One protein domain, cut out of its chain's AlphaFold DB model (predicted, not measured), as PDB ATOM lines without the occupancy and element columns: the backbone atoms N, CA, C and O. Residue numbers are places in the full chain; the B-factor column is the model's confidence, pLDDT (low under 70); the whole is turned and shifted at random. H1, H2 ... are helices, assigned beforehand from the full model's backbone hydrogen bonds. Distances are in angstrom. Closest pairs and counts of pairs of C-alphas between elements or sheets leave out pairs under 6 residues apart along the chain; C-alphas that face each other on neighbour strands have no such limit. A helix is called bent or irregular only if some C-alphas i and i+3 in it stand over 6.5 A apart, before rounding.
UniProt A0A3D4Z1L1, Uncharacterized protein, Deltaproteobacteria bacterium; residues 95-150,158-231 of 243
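AT A GLANCE: This is residues 95 to 150 and 158 to 231 of the 243 residues of an uncharacterized protein of Deltaproteobacteria bacterium (UniProt A0A3D4Z1L1). Two long bent helices, H1 and H4, run opposite ways along each other as a long, narrow, curved pair, and the shorter helices H2 and H3 make a small head side by side at one end. At the other end residues 217 to 231, of which 217 to 229 belong to H4, stick out as a free arm that adds to the length. The printed part has 130 residues with four named helices, in the order H1, H2, H3, H4, and no named strand; the class is all helix. The whole is extended, with a radius of gyration of the C-alphas of 26.5 A, and it spans 91 by 33 by 22 A.

IN THESE COORDINATES: Find C-alpha 95 at (-87.610, -53.353, -61.721), where H1 begins; by its hydrogen bonds it was assigned as one helix, residues 95 to 136, but it is bent, with C-alphas 113 and 116 7.5 A apart. Its arm H1a, residues 95 to 113, is 27.4 A long, and its arm H1b, residues 116 to 136, runs 30.1 A to C-alpha 136 at (-60.848, -65.229, -14.989). Next comes H2, residues 139 to 147, 12.3 A long. After the cut look for H3, residues 158 to 177, 26.0 A long, with a kink of 43 degrees near residue 165; it is only just irregular, with C-alphas 164 and 167 6.6 A apart. H4, residues 180 to 229, is the longest helix by residues, and by its hydrogen bonds it too was assigned as one helix, but it is bent, with C-alphas 207 and 210 6.6 A apart. Its arm H4a, residues 180 to 207, is 40.0 A long, and its arm H4b, residues 210 to 229, runs 29.0 A to C-alpha 229 at (-85.551, -41.839, -85.353).

HOW THE PARTS SIT: Begin with H1a, whose line stands at a steep tilt of 61 degrees to that of H1b. With residues 95 to 96 alone H1a touches residues 211 to 215 of H4b, at a shallow tilt of 7 degrees, opposite ways; the closest C-alphas, those of Trp 95 and Leu 212, are 6.3 A apart. H1a also touches residues 196 to 207 of H4a, opposite ways at a steep tilt of 44 degrees, closest at the C-alphas of Phe 103 and Ser 204, 5.2 A apart. Move on to H1b, which touches residues 181 to 192 of H4a at a shallow tilt of 16 degrees, opposite ways; the C-alphas of Ala 128 and Val 182 come closest, at 5.3 A. Residues 129 to 136 of H1b touch residues 176 to 177 of H3, about perpendicular at 74 degrees, with the C-alphas of Ala 132 and Leu 176 closest at 5.9 A. H1b and H2 meet only through their link. H2 touches residues 165 to 172 of H3 at a shallow tilt of 21 degrees, opposite ways, closest at the C-alphas of Leu 141 and Pro 168, 5.2 A apart. H4a and H4b stand at a steep tilt of 48 degrees. Among the pairs that are apart are H2 and H4a. In H1b, H2, H4a and H4b every O i to N i+4 pair is within hydrogen-bond range; in H1a it is 11 of 15 and in H3 14 of 16.

THE WHOLE: Look for the two C-alphas farthest apart, those of Arg 149 and Pro 231, at 91.8 A. Without the residues that stand free the body spans 74 by 29 by 19 A. Residues 151 to 157 are not printed, and C-alphas 150 and 158 are 9.5 A apart across this cut, in the link from H2 to H3. The links H1 to H2 and H3 to H4 are tight. The mean pLDDT of the printed part is 83.7; it is under 70 at residues 144 to 150, 158 to 162 and 230 to 231 of this model.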
ATOM      1  N   TRP A  95     -88.273 -52.078 -61.994       89.75
ATOM      2  CA  TRP A  95     -87.610 -53.353 -61.721       89.75
ATOM      3  C   TRP A  95     -86.422 -53.243 -60.761       89.75
ATOM      4  O   TRP A  95     -86.026 -54.259 -60.204       89.75
ATOM      5  N   THR A  96     -85.885 -52.048 -60.493       87.12
ATOM      6  CA  THR A  96     -84.898 -51.873 -59.414       87.12
ATOM      7  C   THR A  96     -85.446 -52.184 -58.032       87.12
ATOM      8  O   THR A  96     -84.664 -52.496 -57.143       87.12
ATOM      9  N   LEU A  97     -86.763 -52.084 -57.832       88.88
ATOM     10  CA  LEU A  97     -87.394 -52.424 -56.557       88.88
ATOM     11  C   LEU A  97     -87.452 -53.937 -56.342       88.88
ATOM     12  O   LEU A  97     -87.536 -54.387 -55.209       88.88
ATOM     13  N   PHE A  98     -87.360 -54.729 -57.411       90.62
ATOM     14  CA  PHE A  98     -87.421 -56.182 -57.322       90.62
ATOM     15  C   PHE A  98     -86.320 -56.772 -56.423       90.62
ATOM     16  O   PHE A  98     -86.680 -57.423 -55.449       90.62
ATOM     17  N   PRO A  99     -85.010 -56.505 -56.624       88.44
ATOM     18  CA  PRO A  99     -83.979 -56.987 -55.700       88.44
ATOM     19  C   PRO A  99     -84.126 -56.417 -54.284       88.44
ATOM     20  O   PRO A  99     -83.810 -57.113 -53.326       88.44
ATOM     21  N   VAL A 100     -84.646 -55.191 -54.138       88.50
ATOM     22  CA  VAL A 100     -84.906 -54.568 -52.825       88.50
ATOM     23  C   VAL A 100     -85.992 -55.319 -52.048       88.50
ATOM     24  O   VAL A 100     -85.939 -55.353 -50.827       88.50
ATOM     25  N   LEU A 101     -86.947 -55.947 -52.741       91.69
ATOM     26  CA  LEU A 101     -87.994 -56.775 -52.136       91.69
ATOM     27  C   LEU A 101     -87.573 -58.244 -51.992       91.69
ATOM     28  O   LEU A 101     -87.874 -58.878 -50.987       91.69
ATOM     29  N   VAL A 102     -86.864 -58.791 -52.980       92.62
ATOM     30  CA  VAL A 102     -86.428 -60.195 -52.978       92.62
ATOM     31  C   VAL A 102     -85.361 -60.436 -51.918       92.62
ATOM     32  O   VAL A 102     -85.452 -61.424 -51.201       92.62
ATOM     33  N   PHE A 103     -84.387 -59.535 -51.771       92.06
ATOM     34  CA  PHE A 103     -83.308 -59.697 -50.798       92.06
ATOM     35  C   PHE A 103     -83.773 -59.894 -49.348       92.06
ATOM     36  O   PHE A 103     -83.366 -60.890 -48.747       92.06
ATOM     37  N   PRO A 104     -84.645 -59.045 -48.773       92.69
ATOM     38  CA  PRO A 104     -85.135 -59.262 -47.416       92.69
ATOM     39  C   PRO A 104     -85.974 -60.539 -47.289       92.69
ATOM     40  O   PRO A 104     -85.881 -61.209 -46.268       92.69
ATOM     41  N   LEU A 105     -86.742 -60.926 -48.316       93.94
ATOM     42  CA  LEU A 105     -87.500 -62.184 -48.304       93.94
ATOM     43  C   LEU A 105     -86.579 -63.410 -48.317       93.94
ATOM     44  O   LEU A 105     -86.809 -64.365 -47.581       93.94
ATOM     45  N   VAL A 106     -85.519 -63.373 -49.127       94.06
ATOM     46  CA  VAL A 106     -84.504 -64.430 -49.177       94.06
ATOM     47  C   VAL A 106     -83.750 -64.502 -47.855       94.06
ATOM     48  O   VAL A 106     -83.583 -65.597 -47.329       94.06
ATOM     49  N   LEU A 107     -83.335 -63.363 -47.291       92.69
ATOM     50  CA  LEU A 107     -82.717 -63.334 -45.966       92.69
ATOM     51  C   LEU A 107     -83.649 -63.910 -44.910       92.69
ATOM     52  O   LEU A 107     -83.209 -64.728 -44.115       92.69
ATOM     53  N   TRP A 108     -84.927 -63.536 -44.914       93.25
ATOM     54  CA  TRP A 108     -85.888 -64.071 -43.956       93.25
ATOM     55  C   TRP A 108     -86.029 -65.592 -44.084       93.25
ATOM     56  O   TRP A 108     -85.955 -66.296 -43.078       93.25
ATOM     57  N   GLY A 109     -86.130 -66.113 -45.309       92.25
ATOM     58  CA  GLY A 109     -86.129 -67.555 -45.556       92.25
ATOM     59  C   GLY A 109     -84.841 -68.236 -45.083       92.25
ATOM     60  O   GLY A 109     -84.900 -69.270 -44.420       92.25
ATOM     61  N   LEU A 110     -83.678 -67.637 -45.355       93.00
ATOM     62  CA  LEU A 110     -82.388 -68.164 -44.911       93.00
ATOM     63  C   LEU A 110     -82.249 -68.141 -43.390       93.00
ATOM     64  O   LEU A 110     -81.788 -69.131 -42.834       93.00
ATOM     65  N   PHE A 111     -82.674 -67.076 -42.710       91.31
ATOM     66  CA  PHE A 111     -82.710 -67.017 -41.246       91.31
ATOM     67  C   PHE A 111     -83.671 -68.053 -40.659       91.31
ATOM     68  O   PHE A 111     -83.352 -68.655 -39.641       91.31
ATOM     69  N   GLY A 112     -84.804 -68.314 -41.316       91.62
ATOM     70  CA  GLY A 112     -85.714 -69.389 -40.921       91.62
ATOM     71  C   GLY A 112     -85.060 -70.772 -41.007       91.62
ATOM     72  O   GLY A 112     -85.161 -71.554 -40.070       91.62
ATOM     73  N   ILE A 113     -84.341 -71.059 -42.097       92.38
ATOM     74  CA  ILE A 113     -83.679 -72.360 -42.313       92.38
ATOM     75  C   ILE A 113     -82.423 -72.517 -41.440       92.38
ATOM     76  O   ILE A 113     -82.138 -73.601 -40.943       92.38
ATOM     77  N   SER A 114     -81.659 -71.442 -41.251       90.38
ATOM     78  CA  SER A 114     -80.415 -71.434 -40.464       90.38
ATOM     79  C   SER A 114     -80.627 -71.122 -38.981       90.38
ATOM     80  O   SER A 114     -79.651 -71.061 -38.234       90.38
ATOM     81  N   GLY A 115     -81.875 -70.951 -38.537       87.62
ATOM     82  CA  GLY A 115     -82.207 -70.554 -37.169       87.62
ATOM     83  C   GLY A 115     -81.635 -71.499 -36.114       87.62
ATOM     84  O   GLY A 115     -81.030 -71.039 -35.149       87.62
ATOM     85  N   ASP A 116     -81.731 -72.812 -36.335       89.56
ATOM     86  CA  ASP A 116     -81.182 -73.826 -35.421       89.56
ATOM     87  C   ASP A 116     -79.649 -73.826 -35.379       89.56
ATOM     88  O   ASP A 116     -79.042 -74.125 -34.353       89.56
ATOM     89  N   PHE A 117     -79.001 -73.491 -36.494       89.69
ATOM     90  CA  PHE A 117     -77.547 -73.389 -36.557       89.69
ATOM     91  C   PHE A 117     -77.050 -72.122 -35.846       89.69
ATOM     92  O   PHE A 117     -76.135 -72.186 -35.028       89.69
ATOM     93  N   LEU A 118     -77.695 -70.982 -36.111       87.00
ATOM     94  CA  LEU A 118     -77.382 -69.707 -35.466       87.00
ATOM     95  C   LEU A 118     -77.674 -69.725 -33.964       87.00
ATOM     96  O   LEU A 118     -76.925 -69.126 -33.196       87.00
ATOM     97  N   SER A 119     -78.739 -70.407 -33.535       88.06
ATOM     98  CA  SER A 119     -79.068 -70.525 -32.113       88.06
ATOM     99  C   SER A 119     -78.020 -71.340 -31.361       88.06
ATOM    100  O   SER A 119     -77.601 -70.921 -30.285       88.06
ATOM    101  N   ARG A 120     -77.526 -72.440 -31.948       89.69
ATOM    102  CA  ARG A 120     -76.411 -73.222 -31.386       89.69
ATOM    103  C   ARG A 120     -75.138 -72.392 -31.265       89.69
ATOM    104  O   ARG A 120     -74.604 -72.302 -30.172       89.69
ATOM    105  N   GLN A 121     -74.742 -71.691 -32.326       85.69
ATOM    106  CA  GLN A 121     -73.593 -70.775 -32.276       85.69
ATOM    107  C   GLN A 121     -73.765 -69.677 -31.211       85.69
ATOM    108  O   GLN A 121     -72.817 -69.304 -30.526       85.69
ATOM    109  N   GLY A 122     -74.989 -69.169 -31.031       83.19
ATOM    110  CA  GLY A 122     -75.304 -68.234 -29.954       83.19
ATOM    111  C   GLY A 122     -75.110 -68.849 -28.565       83.19
ATOM    112  O   GLY A 122     -74.523 -68.215 -27.691       83.19
ATOM    113  N   LEU A 123     -75.566 -70.088 -28.363       88.50
ATOM    114  CA  LEU A 123     -75.347 -70.829 -27.119       88.50
ATOM    115  C   LEU A 123     -73.857 -71.097 -26.871       88.50
ATOM    116  O   LEU A 123     -73.416 -70.936 -25.736       88.50
ATOM    117  N   ASP A 124     -73.082 -71.393 -27.915       86.44
ATOM    118  CA  ASP A 124     -71.634 -71.601 -27.820       86.44
ATOM    119  C   ASP A 124     -70.906 -70.327 -27.344       86.44
ATOM    120  O   ASP A 124     -69.966 -70.406 -26.550       86.44
ATOM    121  N   ILE A 125     -71.372 -69.132 -27.743       85.62
ATOM    122  CA  ILE A 125     -70.871 -67.853 -27.202       85.62
ATOM    123  C   ILE A 125     -71.183 -67.735 -25.705       85.62
ATOM    124  O   ILE A 125     -70.310 -67.351 -24.924       85.62
ATOM    125  N   PHE A 126     -72.411 -68.055 -25.283       85.44
ATOM    126  CA  PHE A 126     -72.784 -68.008 -23.864       85.44
ATOM    127  C   PHE A 126     -71.997 -69.019 -23.027       85.44
ATOM    128  O   PHE A 126     -71.610 -68.718 -21.897       85.44
ATOM    129  N   GLU A 127     -71.734 -70.201 -23.575       86.81
ATOM    130  CA  GLU A 127     -70.923 -71.220 -22.922       86.81
ATOM    131  C   GLU A 127     -69.453 -70.792 -22.826       86.81
ATOM    132  O   GLU A 127     -68.859 -70.898 -21.751       86.81
ATOM    133  N   ALA A 128     -68.892 -70.195 -23.880       81.00
ATOM    134  CA  ALA A 128     -67.551 -69.611 -23.842       81.00
ATOM    135  C   ALA A 128     -67.448 -68.463 -22.829       81.00
ATOM    136  O   ALA A 128     -66.484 -68.405 -22.068       81.00
ATOM    137  N   LEU A 129     -68.460 -67.593 -22.746       82.62
ATOM    138  CA  LEU A 129     -68.531 -66.539 -21.728       82.62
ATOM    139  C   LEU A 129     -68.595 -67.123 -20.314       82.62
ATOM    140  O   LEU A 129     -67.928 -66.627 -19.405       82.62
ATOM    141  N   ARG A 130     -69.366 -68.197 -20.119       83.88
ATOM    142  CA  ARG A 130     -69.444 -68.904 -18.836       83.88
ATOM    143  C   ARG A 130     -68.094 -69.509 -18.448       83.88
ATOM    144  O   ARG A 130     -67.701 -69.395 -17.288       83.88
ATOM    145  N   LEU A 131     -67.387 -70.130 -19.390       84.00
ATOM    146  CA  LEU A 131     -66.055 -70.699 -19.171       84.00
ATOM    147  C   LEU A 131     -65.009 -69.611 -18.892       84.00
ATOM    148  O   LEU A 131     -64.215 -69.747 -17.958       84.00
ATOM    149  N   ALA A 132     -65.050 -68.500 -19.629       78.50
ATOM    150  CA  ALA A 132     -64.194 -67.343 -19.389       78.50
ATOM    151  C   ALA A 132     -64.443 -66.752 -17.992       78.50
ATOM    152  O   ALA A 132     -63.494 -66.465 -17.265       78.50
ATOM    153  N   TYR A 133     -65.707 -66.670 -17.560       82.38
ATOM    154  CA  TYR A 133     -66.068 -66.251 -16.204       82.38
ATOM    155  C   TYR A 133     -65.553 -67.207 -15.128       82.38
ATOM    156  O   TYR A 133     -65.054 -66.761 -14.099       82.38
ATOM    157  N   GLN A 134     -65.624 -68.518 -15.353       84.12
ATOM    158  CA  GLN A 134     -65.067 -69.496 -14.414       84.12
ATOM    159  C   GLN A 134     -63.536 -69.428 -14.326       84.12
ATOM    160  O   GLN A 134     -62.980 -69.729 -13.271       84.12
ATOM    161  N   THR A 135     -62.870 -69.028 -15.409       81.44
ATOM    162  CA  THR A 135     -61.404 -68.994 -15.510       81.44
ATOM    163  C   THR A 135     -60.819 -67.698 -14.954       81.44
ATOM    164  O   THR A 135     -59.881 -67.736 -14.161       81.44
ATOM    165  N   HIS A 136     -61.379 -66.551 -15.342       75.88
ATOM    166  CA  HIS A 136     -60.848 -65.229 -14.989       75.88
ATOM    167  C   HIS A 136     -61.590 -64.576 -13.822       75.88
ATOM    168  O   HIS A 136     -61.039 -63.705 -13.152       75.88
ATOM    169  N   GLY A 137     -62.824 -65.004 -13.540       76.50
ATOM    170  CA  GLY A 137     -63.687 -64.374 -12.545       76.50
ATOM    171  C   GLY A 137     -64.021 -62.918 -12.886       76.50
ATOM    172  O   GLY A 137     -63.945 -62.486 -14.033       76.50
ATOM    173  N   MET A 138     -64.399 -62.159 -11.856       76.06
ATOM    174  CA  MET A 138     -64.542 -60.697 -11.896       76.06
ATOM    175  C   MET A 138     -63.773 -60.089 -10.713       76.06
ATOM    176  O   MET A 138     -64.377 -59.727  -9.695       76.06
ATOM    177  N   PRO A 139     -62.429 -60.124 -10.753       75.88
ATOM    178  CA  PRO A 139     -61.596 -59.736  -9.622       75.88
ATOM    179  C   PRO A 139     -61.710 -58.243  -9.312       75.88
ATOM    180  O   PRO A 139     -61.832 -57.895  -8.139       75.88
ATOM    181  N   GLU A 140     -61.765 -57.381 -10.330       74.25
ATOM    182  CA  GLU A 140     -61.838 -55.924 -10.156       74.25
ATOM    183  C   GLU A 140     -63.182 -55.525  -9.538       74.25
ATOM    184  O   GLU A 140     -63.246 -54.705  -8.620       74.25
ATOM    185  N   LEU A 141     -64.274 -56.154  -9.986       70.00
ATOM    186  CA  LEU A 141     -65.601 -55.951  -9.412       70.00
ATOM    187  C   LEU A 141     -65.670 -56.468  -7.971       70.00
ATOM    188  O   LEU A 141     -66.273 -55.821  -7.117       70.00
ATOM    189  N   ARG A 142     -65.060 -57.623  -7.683       70.75
ATOM    190  CA  ARG A 142     -65.040 -58.210  -6.335       70.75
ATOM    191  C   ARG A 142     -64.213 -57.369  -5.364       70.75
ATOM    192  O   ARG A 142     -64.616 -57.209  -4.212       70.75
ATOM    193  N   GLU A 143     -63.099 -56.810  -5.819       71.00
ATOM    194  CA  GLU A 143     -62.258 -55.909  -5.032       71.00
ATOM    195  C   GLU A 143     -62.984 -54.583  -4.770       71.00
ATOM    196  O   GLU A 143     -63.157 -54.200  -3.609       71.00
ATOM    197  N   ALA A 144     -63.562 -53.967  -5.809       66.75
ATOM    198  CA  ALA A 144     -64.371 -52.754  -5.686       66.75
ATOM    199  C   ALA A 144     -65.606 -52.946  -4.782       66.75
ATOM    200  O   ALA A 144     -65.935 -52.076  -3.972       66.75
ATOM    201  N   ALA A 145     -66.267 -54.105  -4.864       66.31
ATOM    202  CA  ALA A 145     -67.422 -54.445  -4.033       66.31
ATOM    203  C   ALA A 145     -67.054 -54.797  -2.584       66.31
ATOM    204  O   ALA A 145     -67.886 -54.629  -1.699       66.31
ATOM    205  N   SER A 146     -65.832 -55.270  -2.317       63.94
ATOM    206  CA  SER A 146     -65.369 -55.529  -0.945       63.94
ATOM    207  C   SER A 146     -64.896 -54.256  -0.232       63.94
ATOM    208  O   SER A 146     -65.071 -54.135   0.983       63.94
ATOM    209  N   GLY A 147     -64.370 -53.277  -0.981       59.44
ATOM    210  CA  GLY A 147     -64.075 -51.930  -0.483       59.44
ATOM    211  C   GLY A 147     -65.330 -51.075  -0.260       59.44
ATOM    212  O   GLY A 147     -65.380 -50.266   0.671       59.44
ATOM    213  N   ALA A 148     -66.380 -51.285  -1.056       58.06
ATOM    214  CA  ALA A 148     -67.687 -50.693  -0.819       58.06
ATOM    215  C   ALA A 148     -68.405 -51.465   0.302       58.06
ATOM    216  O   ALA A 148     -68.962 -52.533   0.079       58.06
ATOM    217  N   ARG A 149     -68.439 -50.945   1.535       55.00
ATOM    218  CA  ARG A 149     -69.341 -51.489   2.570       55.00
ATOM    219  C   ARG A 149     -70.793 -51.252   2.136       55.00
ATOM    220  O   ARG A 149     -71.373 -50.212   2.440       55.00
ATOM    221  N   ILE A 150     -71.377 -52.215   1.420       54.59
ATOM    222  CA  ILE A 150     -72.779 -52.230   0.976       54.59
ATOM    223  C   ILE A 150     -73.659 -52.551   2.191       54.59
ATOM    224  O   ILE A 150     -74.227 -53.629   2.330       54.59
ATOM    225  N   ALA A 158     -77.384 -45.772  -4.511       60.94
ATOM    226  CA  ALA A 158     -77.275 -46.902  -5.438       60.94
ATOM    227  C   ALA A 158     -76.833 -46.466  -6.844       60.94
ATOM    228  O   ALA A 158     -76.075 -47.176  -7.497       60.94
ATOM    229  N   VAL A 159     -77.253 -45.277  -7.295       62.28
ATOM    230  CA  VAL A 159     -76.835 -44.706  -8.587       62.28
ATOM    231  C   VAL A 159     -75.368 -44.285  -8.534       62.28
ATOM    232  O   VAL A 159     -74.612 -44.572  -9.455       62.28
ATOM    233  N   ILE A 160     -74.939 -43.667  -7.431       66.12
ATOM    234  CA  ILE A 160     -73.531 -43.307  -7.213       66.12
ATOM    235  C   ILE A 160     -72.667 -44.571  -7.108       66.12
ATOM    236  O   ILE A 160     -71.608 -44.639  -7.727       66.12
ATOM    237  N   LEU A 161     -73.141 -45.600  -6.397       65.75
ATOM    238  CA  LEU A 161     -72.459 -46.892  -6.305       65.75
ATOM    239  C   LEU A 161     -72.331 -47.546  -7.685       65.75
ATOM    240  O   LEU A 161     -71.265 -48.051  -8.012       65.75
ATOM    241  N   LEU A 162     -73.385 -47.493  -8.508       67.62
ATOM    242  CA  LEU A 162     -73.364 -47.990  -9.882       67.62
ATOM    243  C   LEU A 162     -72.324 -47.241 -10.719       67.62
ATOM    244  O   LEU A 162     -71.556 -47.890 -11.410       67.62
ATOM    245  N   ILE A 163     -72.252 -45.908 -10.624       73.12
ATOM    246  CA  ILE A 163     -71.251 -45.096 -11.339       73.12
ATOM    247  C   ILE A 163     -69.823 -45.458 -10.897       73.12
ATOM    248  O   ILE A 163     -68.927 -45.491 -11.733       73.12
ATOM    249  N   ILE A 164     -69.608 -45.765  -9.614       72.56
ATOM    250  CA  ILE A 164     -68.295 -46.161  -9.068       72.56
ATOM    251  C   ILE A 164     -67.933 -47.611  -9.430       72.56
ATOM    252  O   ILE A 164     -66.768 -47.907  -9.680       72.56
ATOM    253  N   LEU A 165     -68.916 -48.512  -9.484       73.88
ATOM    254  CA  LEU A 165     -68.736 -49.914  -9.879       73.88
ATOM    255  C   LEU A 165     -68.707 -50.098 -11.402       73.88
ATOM    256  O   LEU A 165     -68.270 -51.145 -11.875       73.88
ATOM    257  N   LEU A 166     -69.134 -49.100 -12.182       76.44
ATOM    258  CA  LEU A 166     -69.176 -49.183 -13.641       76.44
ATOM    259  C   LEU A 166     -67.778 -49.355 -14.257       76.44
ATOM    260  O   LEU A 166     -67.637 -50.249 -15.084       76.44
ATOM    261  N   PRO A 167     -66.733 -48.585 -13.884       78.44
ATOM    262  CA  PRO A 167     -65.391 -48.788 -14.424       78.44
ATOM    263  C   PRO A 167     -64.818 -50.198 -14.189       78.44
ATOM    264  O   PRO A 167     -64.401 -50.807 -15.174       78.44
ATOM    265  N   PRO A 168     -64.825 -50.776 -12.966       76.19
ATOM    266  CA  PRO A 168     -64.341 -52.144 -12.764       76.19
ATOM    267  C   PRO A 168     -65.238 -53.186 -13.442       76.19
ATOM    268  O   PRO A 168     -64.718 -54.133 -14.026       76.19
ATOM    269  N   LEU A 169     -66.563 -52.982 -13.474       75.44
ATOM    270  CA  LEU A 169     -67.479 -53.839 -14.236       75.44
ATOM    271  C   LEU A 169     -67.144 -53.831 -15.732       75.44
ATOM    272  O   LEU A 169     -67.125 -54.886 -16.362       75.44
ATOM    273  N   LEU A 170     -66.875 -52.657 -16.306       79.56
ATOM    274  CA  LEU A 170     -66.470 -52.513 -17.701       79.56
ATOM    275  C   LEU A 170     -65.120 -53.176 -17.952       79.56
ATOM    276  O   LEU A 170     -64.968 -53.827 -18.979       79.56
ATOM    277  N   MET A 171     -64.169 -53.048 -17.028       78.56
ATOM    278  CA  MET A 171     -62.831 -53.622 -17.160       78.56
ATOM    279  C   MET A 171     -62.860 -55.156 -17.106       78.56
ATOM    280  O   MET A 171     -62.260 -55.805 -17.966       78.56
ATOM    281  N   ASP A 172     -63.627 -55.737 -16.181       77.62
ATOM    282  CA  ASP A 172     -63.845 -57.186 -16.108       77.62
ATOM    283  C   ASP A 172     -64.649 -57.701 -17.309       77.62
ATOM    284  O   ASP A 172     -64.297 -58.720 -17.902       77.62
ATOM    285  N   SER A 173     -65.677 -56.963 -17.740       75.94
ATOM    286  CA  SER A 173     -66.434 -57.291 -18.956       75.94
ATOM    287  C   SER A 173     -65.543 -57.250 -20.198       75.94
ATOM    288  O   SER A 173     -65.656 -58.121 -21.057       75.94
ATOM    289  N   LEU A 174     -64.623 -56.282 -20.289       83.44
ATOM    290  CA  LEU A 174     -63.654 -56.210 -21.379       83.44
ATOM    291  C   LEU A 174     -62.732 -57.427 -21.361       83.44
ATOM    292  O   LEU A 174     -62.529 -58.035 -22.404       83.44
ATOM    293  N   ARG A 175     -62.200 -57.804 -20.193       80.69
ATOM    294  CA  ARG A 175     -61.334 -58.987 -20.046       80.69
ATOM    295  C   ARG A 175     -62.061 -60.274 -20.437       80.69
ATOM    296  O   ARG A 175     -61.477 -61.102 -21.125       80.69
ATOM    297  N   LEU A 176     -63.332 -60.404 -20.063       80.12
ATOM    298  CA  LEU A 176     -64.184 -61.540 -20.426       80.12
ATOM    299  C   LEU A 176     -64.475 -61.598 -21.929       80.12
ATOM    300  O   LEU A 176     -64.401 -62.666 -22.528       80.12
ATOM    301  N   ILE A 177     -64.779 -60.457 -22.551       82.00
ATOM    302  CA  ILE A 177     -65.051 -60.376 -23.995       82.00
ATOM    303  C   ILE A 177     -63.770 -60.582 -24.814       82.00
ATOM    304  O   ILE A 177     -63.831 -61.139 -25.907       82.00
ATOM    305  N   LEU A 178     -62.621 -60.145 -24.294       87.38
ATOM    306  CA  LEU A 178     -61.308 -60.309 -24.918       87.38
ATOM    307  C   LEU A 178     -60.682 -61.687 -24.666       87.38
ATOM    308  O   LEU A 178     -59.576 -61.936 -25.151       87.38
ATOM    309  N   ASP A 179     -61.362 -62.583 -23.945       88.44
ATOM    310  CA  ASP A 179     -60.902 -63.958 -23.818       88.44
ATOM    311  C   ASP A 179     -60.815 -64.607 -25.217       88.44
ATOM    312  O   ASP A 179     -61.771 -64.519 -25.998       88.44
ATOM    313  N   PRO A 180     -59.692 -65.262 -25.571       86.81
ATOM    314  CA  PRO A 180     -59.511 -65.847 -26.898       86.81
ATOM    315  C   PRO A 180     -60.613 -66.837 -27.293       86.81
ATOM    316  O   PRO A 180     -60.941 -66.936 -28.478       86.81
ATOM    317  N   GLY A 181     -61.198 -67.556 -26.328       86.81
ATOM    318  CA  GLY A 181     -62.309 -68.473 -26.566       86.81
ATOM    319  C   GLY A 181     -63.587 -67.737 -26.963       86.81
ATOM    320  O   GLY A 181     -64.231 -68.105 -27.945       86.81
ATOM    321  N   VAL A 182     -63.912 -66.652 -26.257       84.69
ATOM    322  CA  VAL A 182     -65.078 -65.802 -26.557       84.69
ATOM    323  C   VAL A 182     -64.898 -65.076 -27.889       84.69
ATOM    324  O   VAL A 182     -65.807 -65.090 -28.721       84.69
ATOM    325  N   LEU A 183     -63.715 -64.506 -28.143       88.50
ATOM    326  CA  LEU A 183     -63.398 -63.843 -29.412       88.50
ATOM    327  C   LEU A 183     -63.508 -64.795 -30.602       88.50
ATOM    328  O   LEU A 183     -64.025 -64.410 -31.651       88.50
ATOM    329  N   ARG A 184     -63.052 -66.042 -30.442       91.12
ATOM    330  CA  ARG A 184     -63.189 -67.066 -31.477       91.12
ATOM    331  C   ARG A 184     -64.656 -67.375 -31.765       91.12
ATOM    332  O   ARG A 184     -65.035 -67.362 -32.932       91.12
ATOM    333  N   GLN A 185     -65.478 -67.589 -30.738       88.81
ATOM    334  CA  GLN A 185     -66.908 -67.856 -30.929       88.81
ATOM    335  C   GLN A 185     -67.639 -66.660 -31.558       88.81
ATOM    336  O   GLN A 185     -68.435 -66.825 -32.480       88.81
ATOM    337  N   LEU A 186     -67.308 -65.432 -31.145       87.25
ATOM    338  CA  LEU A 186     -67.825 -64.215 -31.776       87.25
ATOM    339  C   LEU A 186     -67.410 -64.100 -33.247       87.25
ATOM    340  O   LEU A 186     -68.218 -63.678 -34.081       87.25
ATOM    341  N   ALA A 187     -66.174 -64.474 -33.582       90.25
ATOM    342  CA  ALA A 187     -65.689 -64.483 -34.956       90.25
ATOM    343  C   ALA A 187     -66.403 -65.548 -35.804       90.25
ATOM    344  O   ALA A 187     -66.842 -65.231 -36.908       90.25
ATOM    345  N   GLU A 188     -66.573 -66.770 -35.292       91.12
ATOM    346  CA  GLU A 188     -67.297 -67.859 -35.966       91.12
ATOM    347  C   GLU A 188     -68.777 -67.497 -36.197       91.12
ATOM    348  O   GLU A 188     -69.294 -67.669 -37.307       91.12
ATOM    349  N   PHE A 189     -69.427 -66.872 -35.212       90.62
ATOM    350  CA  PHE A 189     -70.796 -66.377 -35.345       90.62
ATOM    351  C   PHE A 189     -70.905 -65.239 -36.366       90.62
ATOM    352  O   PHE A 189     -71.780 -65.252 -37.236       90.62
ATOM    353  N   SER A 190     -69.985 -64.273 -36.320       91.94
ATOM    354  CA  SER A 190     -69.943 -63.161 -37.279       91.94
ATOM    355  C   SER A 190     -69.692 -63.659 -38.704       91.94
ATOM    356  O   SER A 190     -70.327 -63.185 -39.648       91.94
ATOM    357  N   LEU A 191     -68.808 -64.646 -38.865       93.81
ATOM    358  CA  LEU A 191     -68.539 -65.302 -40.141       93.81
ATOM    359  C   LEU A 191     -69.778 -66.049 -40.649       93.81
ATOM    360  O   LEU A 191     -70.103 -65.954 -41.831       93.81
ATOM    361  N   SER A 192     -70.508 -66.725 -39.761       92.56
ATOM    362  CA  SER A 192     -71.767 -67.402 -40.084       92.56
ATOM    363  C   SER A 192     -72.843 -66.420 -40.557       92.56
ATOM    364  O   SER A 192     -73.479 -66.648 -41.588       92.56
ATOM    365  N   LEU A 193     -73.004 -65.284 -39.873       92.06
ATOM    366  CA  LEU A 193     -73.907 -64.211 -40.304       92.06
ATOM    367  C   LEU A 193     -73.491 -63.618 -41.654       92.06
ATOM    368  O   LEU A 193     -74.337 -63.418 -42.528       92.06
ATOM    369  N   ALA A 194     -72.195 -63.364 -41.849       93.00
ATOM    370  CA  ALA A 194     -71.667 -62.871 -43.116       93.00
ATOM    371  C   ALA A 194     -71.902 -63.875 -44.254       93.00
ATOM    372  O   ALA A 194     -72.287 -63.474 -45.352       93.00
ATOM    373  N   LEU A 195     -71.738 -65.174 -43.989       93.25
ATOM    374  CA  LEU A 195     -71.990 -66.247 -44.947       93.25
ATOM    375  C   LEU A 195     -73.472 -66.316 -45.332       93.25
ATOM    376  O   LEU A 195     -73.786 -66.375 -46.519       93.25
ATOM    377  N   ILE A 196     -74.383 -66.242 -44.359       92.94
ATOM    378  CA  ILE A 196     -75.831 -66.187 -44.615       92.94
ATOM    379  C   ILE A 196     -76.175 -64.948 -45.446       92.94
ATOM    380  O   ILE A 196     -76.902 -65.051 -46.436       92.94
ATOM    381  N   GLY A 197     -75.605 -63.792 -45.098       91.50
ATOM    382  CA  GLY A 197     -75.750 -62.558 -45.865       91.50
ATOM    383  C   GLY A 197     -75.259 -62.704 -47.308       91.50
ATOM    384  O   GLY A 197     -75.960 -62.321 -48.244       91.50
ATOM    385  N   PHE A 198     -74.088 -63.311 -47.502       94.31
ATOM    386  CA  PHE A 198     -73.496 -63.559 -48.815       94.31
ATOM    387  C   PHE A 198     -74.335 -64.524 -49.661       94.31
ATOM    388  O   PHE A 198     -74.623 -64.228 -50.821       94.31
ATOM    389  N   ILE A 199     -74.784 -65.641 -49.084       94.06
ATOM    390  CA  ILE A 199     -75.687 -66.588 -49.753       94.06
ATOM    391  C   ILE A 199     -77.000 -65.885 -50.112       94.06
ATOM    392  O   ILE A 199     -77.487 -66.024 -51.234       94.06
ATOM    393  N   GLY A 200     -77.538 -65.068 -49.204       92.69
ATOM    394  CA  GLY A 200     -78.734 -64.270 -49.451       92.69
ATOM    395  C   GLY A 200     -78.564 -63.311 -50.624       92.69
ATOM    396  O   GLY A 200     -79.435 -63.246 -51.496       92.69
ATOM    397  N   LEU A 201     -77.426 -62.617 -50.700       91.88
ATOM    398  CA  LEU A 201     -77.086 -61.744 -51.823       91.88
ATOM    399  C   LEU A 201     -76.979 -62.538 -53.126       91.88
ATOM    400  O   LEU A 201     -77.545 -62.116 -54.134       91.88
ATOM    401  N   LEU A 202     -76.307 -63.690 -53.104       93.62
ATOM    402  CA  LEU A 202     -76.121 -64.547 -54.274       93.62
ATOM    403  C   LEU A 202     -77.464 -65.045 -54.823       93.62
ATOM    404  O   LEU A 202     -77.757 -64.865 -56.004       93.62
ATOM    405  N   VAL A 203     -78.308 -65.615 -53.964       92.81
ATOM    406  CA  VAL A 203     -79.634 -66.124 -54.344       92.81
ATOM    407  C   VAL A 203     -80.521 -64.987 -54.851       92.81
ATOM    408  O   VAL A 203     -81.156 -65.110 -55.900       92.81
ATOM    409  N   SER A 204     -80.511 -63.841 -54.173       91.56
ATOM    410  CA  SER A 204     -81.294 -62.672 -54.589       91.56
ATOM    411  C   SER A 204     -80.827 -62.108 -55.924       91.56
ATOM    412  O   SER A 204     -81.659 -61.726 -56.751       91.56
ATOM    413  N   ALA A 205     -79.514 -62.086 -56.163       89.69
ATOM    414  CA  ALA A 205     -78.932 -61.689 -57.437       89.69
ATOM    415  C   ALA A 205     -79.337 -62.659 -58.550       89.69
ATOM    416  O   ALA A 205     -79.752 -62.204 -59.614       89.69
ATOM    417  N   LEU A 206     -79.304 -63.973 -58.305       93.25
ATOM    418  CA  LEU A 206     -79.737 -64.986 -59.271       93.25
ATOM    419  C   LEU A 206     -81.217 -64.820 -59.635       93.25
ATOM    420  O   LEU A 206     -81.535 -64.691 -60.819       93.25
ATOM    421  N   ILE A 207     -82.105 -64.720 -58.640       92.56
ATOM    422  CA  ILE A 207     -83.552 -64.536 -58.851       92.56
ATOM    423  C   ILE A 207     -83.838 -63.210 -59.573       92.56
ATOM    424  O   ILE A 207     -84.656 -63.155 -60.493       92.56
ATOM    425  N   SER A 208     -83.141 -62.135 -59.194       90.94
ATOM    426  CA  SER A 208     -83.353 -60.798 -59.765       90.94
ATOM    427  C   SER A 208     -82.695 -60.606 -61.129       90.94
ATOM    428  O   SER A 208     -83.126 -59.742 -61.892       90.94
ATOM    429  N   SER A 209     -81.678 -61.400 -61.472       90.44
ATOM    430  CA  SER A 209     -80.911 -61.234 -62.711       90.44
ATOM    431  C   SER A 209     -81.794 -61.350 -63.951       90.44
ATOM    432  O   SER A 209     -81.742 -60.481 -64.816       90.44
ATOM    433  N   ILE A 210     -82.667 -62.358 -64.019       89.69
ATOM    434  CA  ILE A 210     -83.533 -62.624 -65.174       89.69
ATOM    435  C   ILE A 210     -84.471 -61.438 -65.477       89.69
ATOM    436  O   ILE A 210     -84.438 -60.931 -66.608       89.69
ATOM    437  N   PRO A 211     -85.304 -60.955 -64.530       90.62
ATOM    438  CA  PRO A 211     -86.181 -59.817 -64.791       90.62
ATOM    439  C   PRO A 211     -85.401 -58.522 -65.044       90.62
ATOM    440  O   PRO A 211     -85.777 -57.762 -65.942       90.62
ATOM    441  N   LEU A 212     -84.288 -58.287 -64.336       89.56
ATOM    442  CA  LEU A 212     -83.447 -57.105 -64.550       89.56
ATOM    443  C   LEU A 212     -82.815 -57.100 -65.945       89.56
ATOM    444  O   LEU A 212     -82.835 -56.067 -66.615       89.56
ATOM    445  N   LEU A 213     -82.318 -58.244 -66.423       90.88
ATOM    446  CA  LEU A 213     -81.715 -58.364 -67.749       90.88
ATOM    447  C   LEU A 213     -82.763 -58.111 -68.838       90.88
ATOM    448  O   LEU A 213     -82.526 -57.330 -69.761       90.88
ATOM    449  N   ARG A 214     -83.963 -58.694 -68.704       91.44
ATOM    450  CA  ARG A 214     -85.087 -58.441 -69.625       91.44
ATOM    451  C   ARG A 214     -85.480 -56.962 -69.647       91.44
ATOM    452  O   ARG A 214     -85.645 -56.387 -70.726       91.44
ATOM    453  N   ALA A 215     -85.602 -56.333 -68.478       90.25
ATOM    454  CA  ALA A 215     -85.935 -54.916 -68.359       90.25
ATOM    455  C   ALA A 215     -84.856 -54.015 -68.980       90.25
ATOM    456  O   ALA A 215     -85.181 -53.083 -69.727       90.25
ATOM    457  N   PHE A 216     -83.584 -54.329 -68.726       90.81
ATOM    458  CA  PHE A 216     -82.436 -53.638 -69.298       90.81
ATOM    459  C   PHE A 216     -82.450 -53.697 -70.824       90.81
ATOM    460  O   PHE A 216     -82.417 -52.649 -71.469       90.81
ATOM    461  N   TRP A 217     -82.582 -54.892 -71.409       92.88
ATOM    462  CA  TRP A 217     -82.619 -55.066 -72.864       92.88
ATOM    463  C   TRP A 217     -83.796 -54.333 -73.506       92.88
ATOM    464  O   TRP A 217     -83.607 -53.632 -74.504       92.88
ATOM    465  N   LYS A 218     -84.995 -54.427 -72.914       91.25
ATOM    466  CA  LYS A 218     -86.190 -53.725 -73.410       91.25
ATOM    467  C   LYS A 218     -85.975 -52.209 -73.436       91.25
ATOM    468  O   LYS A 218     -86.284 -51.560 -74.434       91.25
ATOM    469  N   ARG A 219     -85.405 -51.639 -72.369       87.62
ATOM    470  CA  ARG A 219     -85.124 -50.197 -72.282       87.62
ATOM    471  C   ARG A 219     -83.974 -49.759 -73.179       87.62
ATOM    472  O   ARG A 219     -84.070 -48.704 -73.799       87.62
ATOM    473  N   LEU A 220     -82.911 -50.552 -73.269       88.81
ATOM    474  CA  LEU A 220     -81.778 -50.263 -74.144       88.81
ATOM    475  C   LEU A 220     -82.218 -50.243 -75.614       88.81
ATOM    476  O   LEU A 220     -81.850 -49.325 -76.346       88.81
ATOM    477  N   LYS A 221     -83.048 -51.211 -76.027       89.31
ATOM    478  CA  LYS A 221     -83.615 -51.270 -77.379       89.31
ATOM    479  C   LYS A 221     -84.487 -50.046 -77.672       89.31
ATOM    480  O   LYS A 221     -84.231 -49.367 -78.661       89.31
ATOM    481  N   ALA A 222     -85.409 -49.702 -76.769       87.00
ATOM    482  CA  ALA A 222     -86.262 -48.521 -76.914       87.00
ATOM    483  C   ALA A 222     -85.453 -47.213 -77.024       87.00
ATOM    484  O   ALA A 222     -85.742 -46.370 -77.869       87.00
ATOM    485  N   ARG A 223     -84.393 -47.051 -76.216       84.75
ATOM    486  CA  ARG A 223     -83.501 -45.880 -76.301       84.75
ATOM    487  C   ARG A 223     -82.742 -45.840 -77.625       84.75
ATOM    488  O   ARG A 223     -82.656 -44.786 -78.246       84.75
ATOM    489  N   ARG A 224     -82.221 -46.979 -78.086       85.12
ATOM    490  CA  ARG A 224     -81.511 -47.071 -79.368       85.12
ATOM    491  C   ARG A 224     -82.420 -46.744 -80.557       85.12
ATOM    492  O   ARG A 224     -81.971 -46.075 -81.482       85.12
ATOM    493  N   GLU A 225     -83.668 -47.205 -80.535       85.56
ATOM    494  CA  GLU A 225     -84.672 -46.887 -81.557       85.56
ATOM    495  C   GLU A 225     -85.017 -45.394 -81.549       85.56
ATOM    496  O   GLU A 225     -84.966 -44.761 -82.602       85.56
ATOM    497  N   ALA A 226     -85.231 -44.798 -80.372       82.81
ATOM    498  CA  ALA A 226     -85.468 -43.359 -80.243       82.81
ATOM    499  C   ALA A 226     -84.323 -42.516 -80.837       82.81
ATOM    500  O   ALA A 226     -84.578 -41.545 -81.541       82.81
ATOM    501  N   TYR A 227     -83.062 -42.918 -80.638       76.06
ATOM    502  CA  TYR A 227     -81.912 -42.244 -81.258       76.06
ATOM    503  C   TYR A 227     -81.808 -42.448 -82.770       76.06
ATOM    504  O   TYR A 227     -81.244 -41.601 -83.455       76.06
ATOM    505  N   ARG A 228     -82.319 -43.562 -83.302       74.88
ATOM    506  CA  ARG A 228     -82.319 -43.824 -84.748       74.88
ATOM    507  C   ARG A 228     -83.353 -42.970 -85.482       74.88
ATOM    508  O   ARG A 228     -83.135 -42.642 -86.642       74.88
ATOM    509  N   HIS A 229     -84.456 -42.645 -84.811       71.19
ATOM    510  CA  HIS A 229     -85.551 -41.839 -85.353       71.19
ATOM    511  C   HIS A 229     -85.487 -40.360 -84.951       71.19
ATOM    512  O   HIS A 229     -86.257 -39.565 -85.483       71.19
ATOM    513  N   ALA A 230     -84.583 -39.976 -84.047       65.00
ATOM    514  CA  ALA A 230     -84.326 -38.575 -83.753       65.00
ATOM    515  C   ALA A 230     -83.809 -37.890 -85.033       65.00
ATOM    516  O   ALA A 230     -82.779 -38.326 -85.562       65.00
ATOM    517  N   PRO A 231     -84.506 -36.864 -85.560       56.38
ATOM    518  CA  PRO A 231     -84.039 -36.145 -86.733       56.38
ATOM    519  C   PRO A 231     -82.643 -35.622 -86.428       56.38
ATOM    520  O   PRO A 231     -82.412 -34.979 -85.401       56.38
TER     521      PRO A 231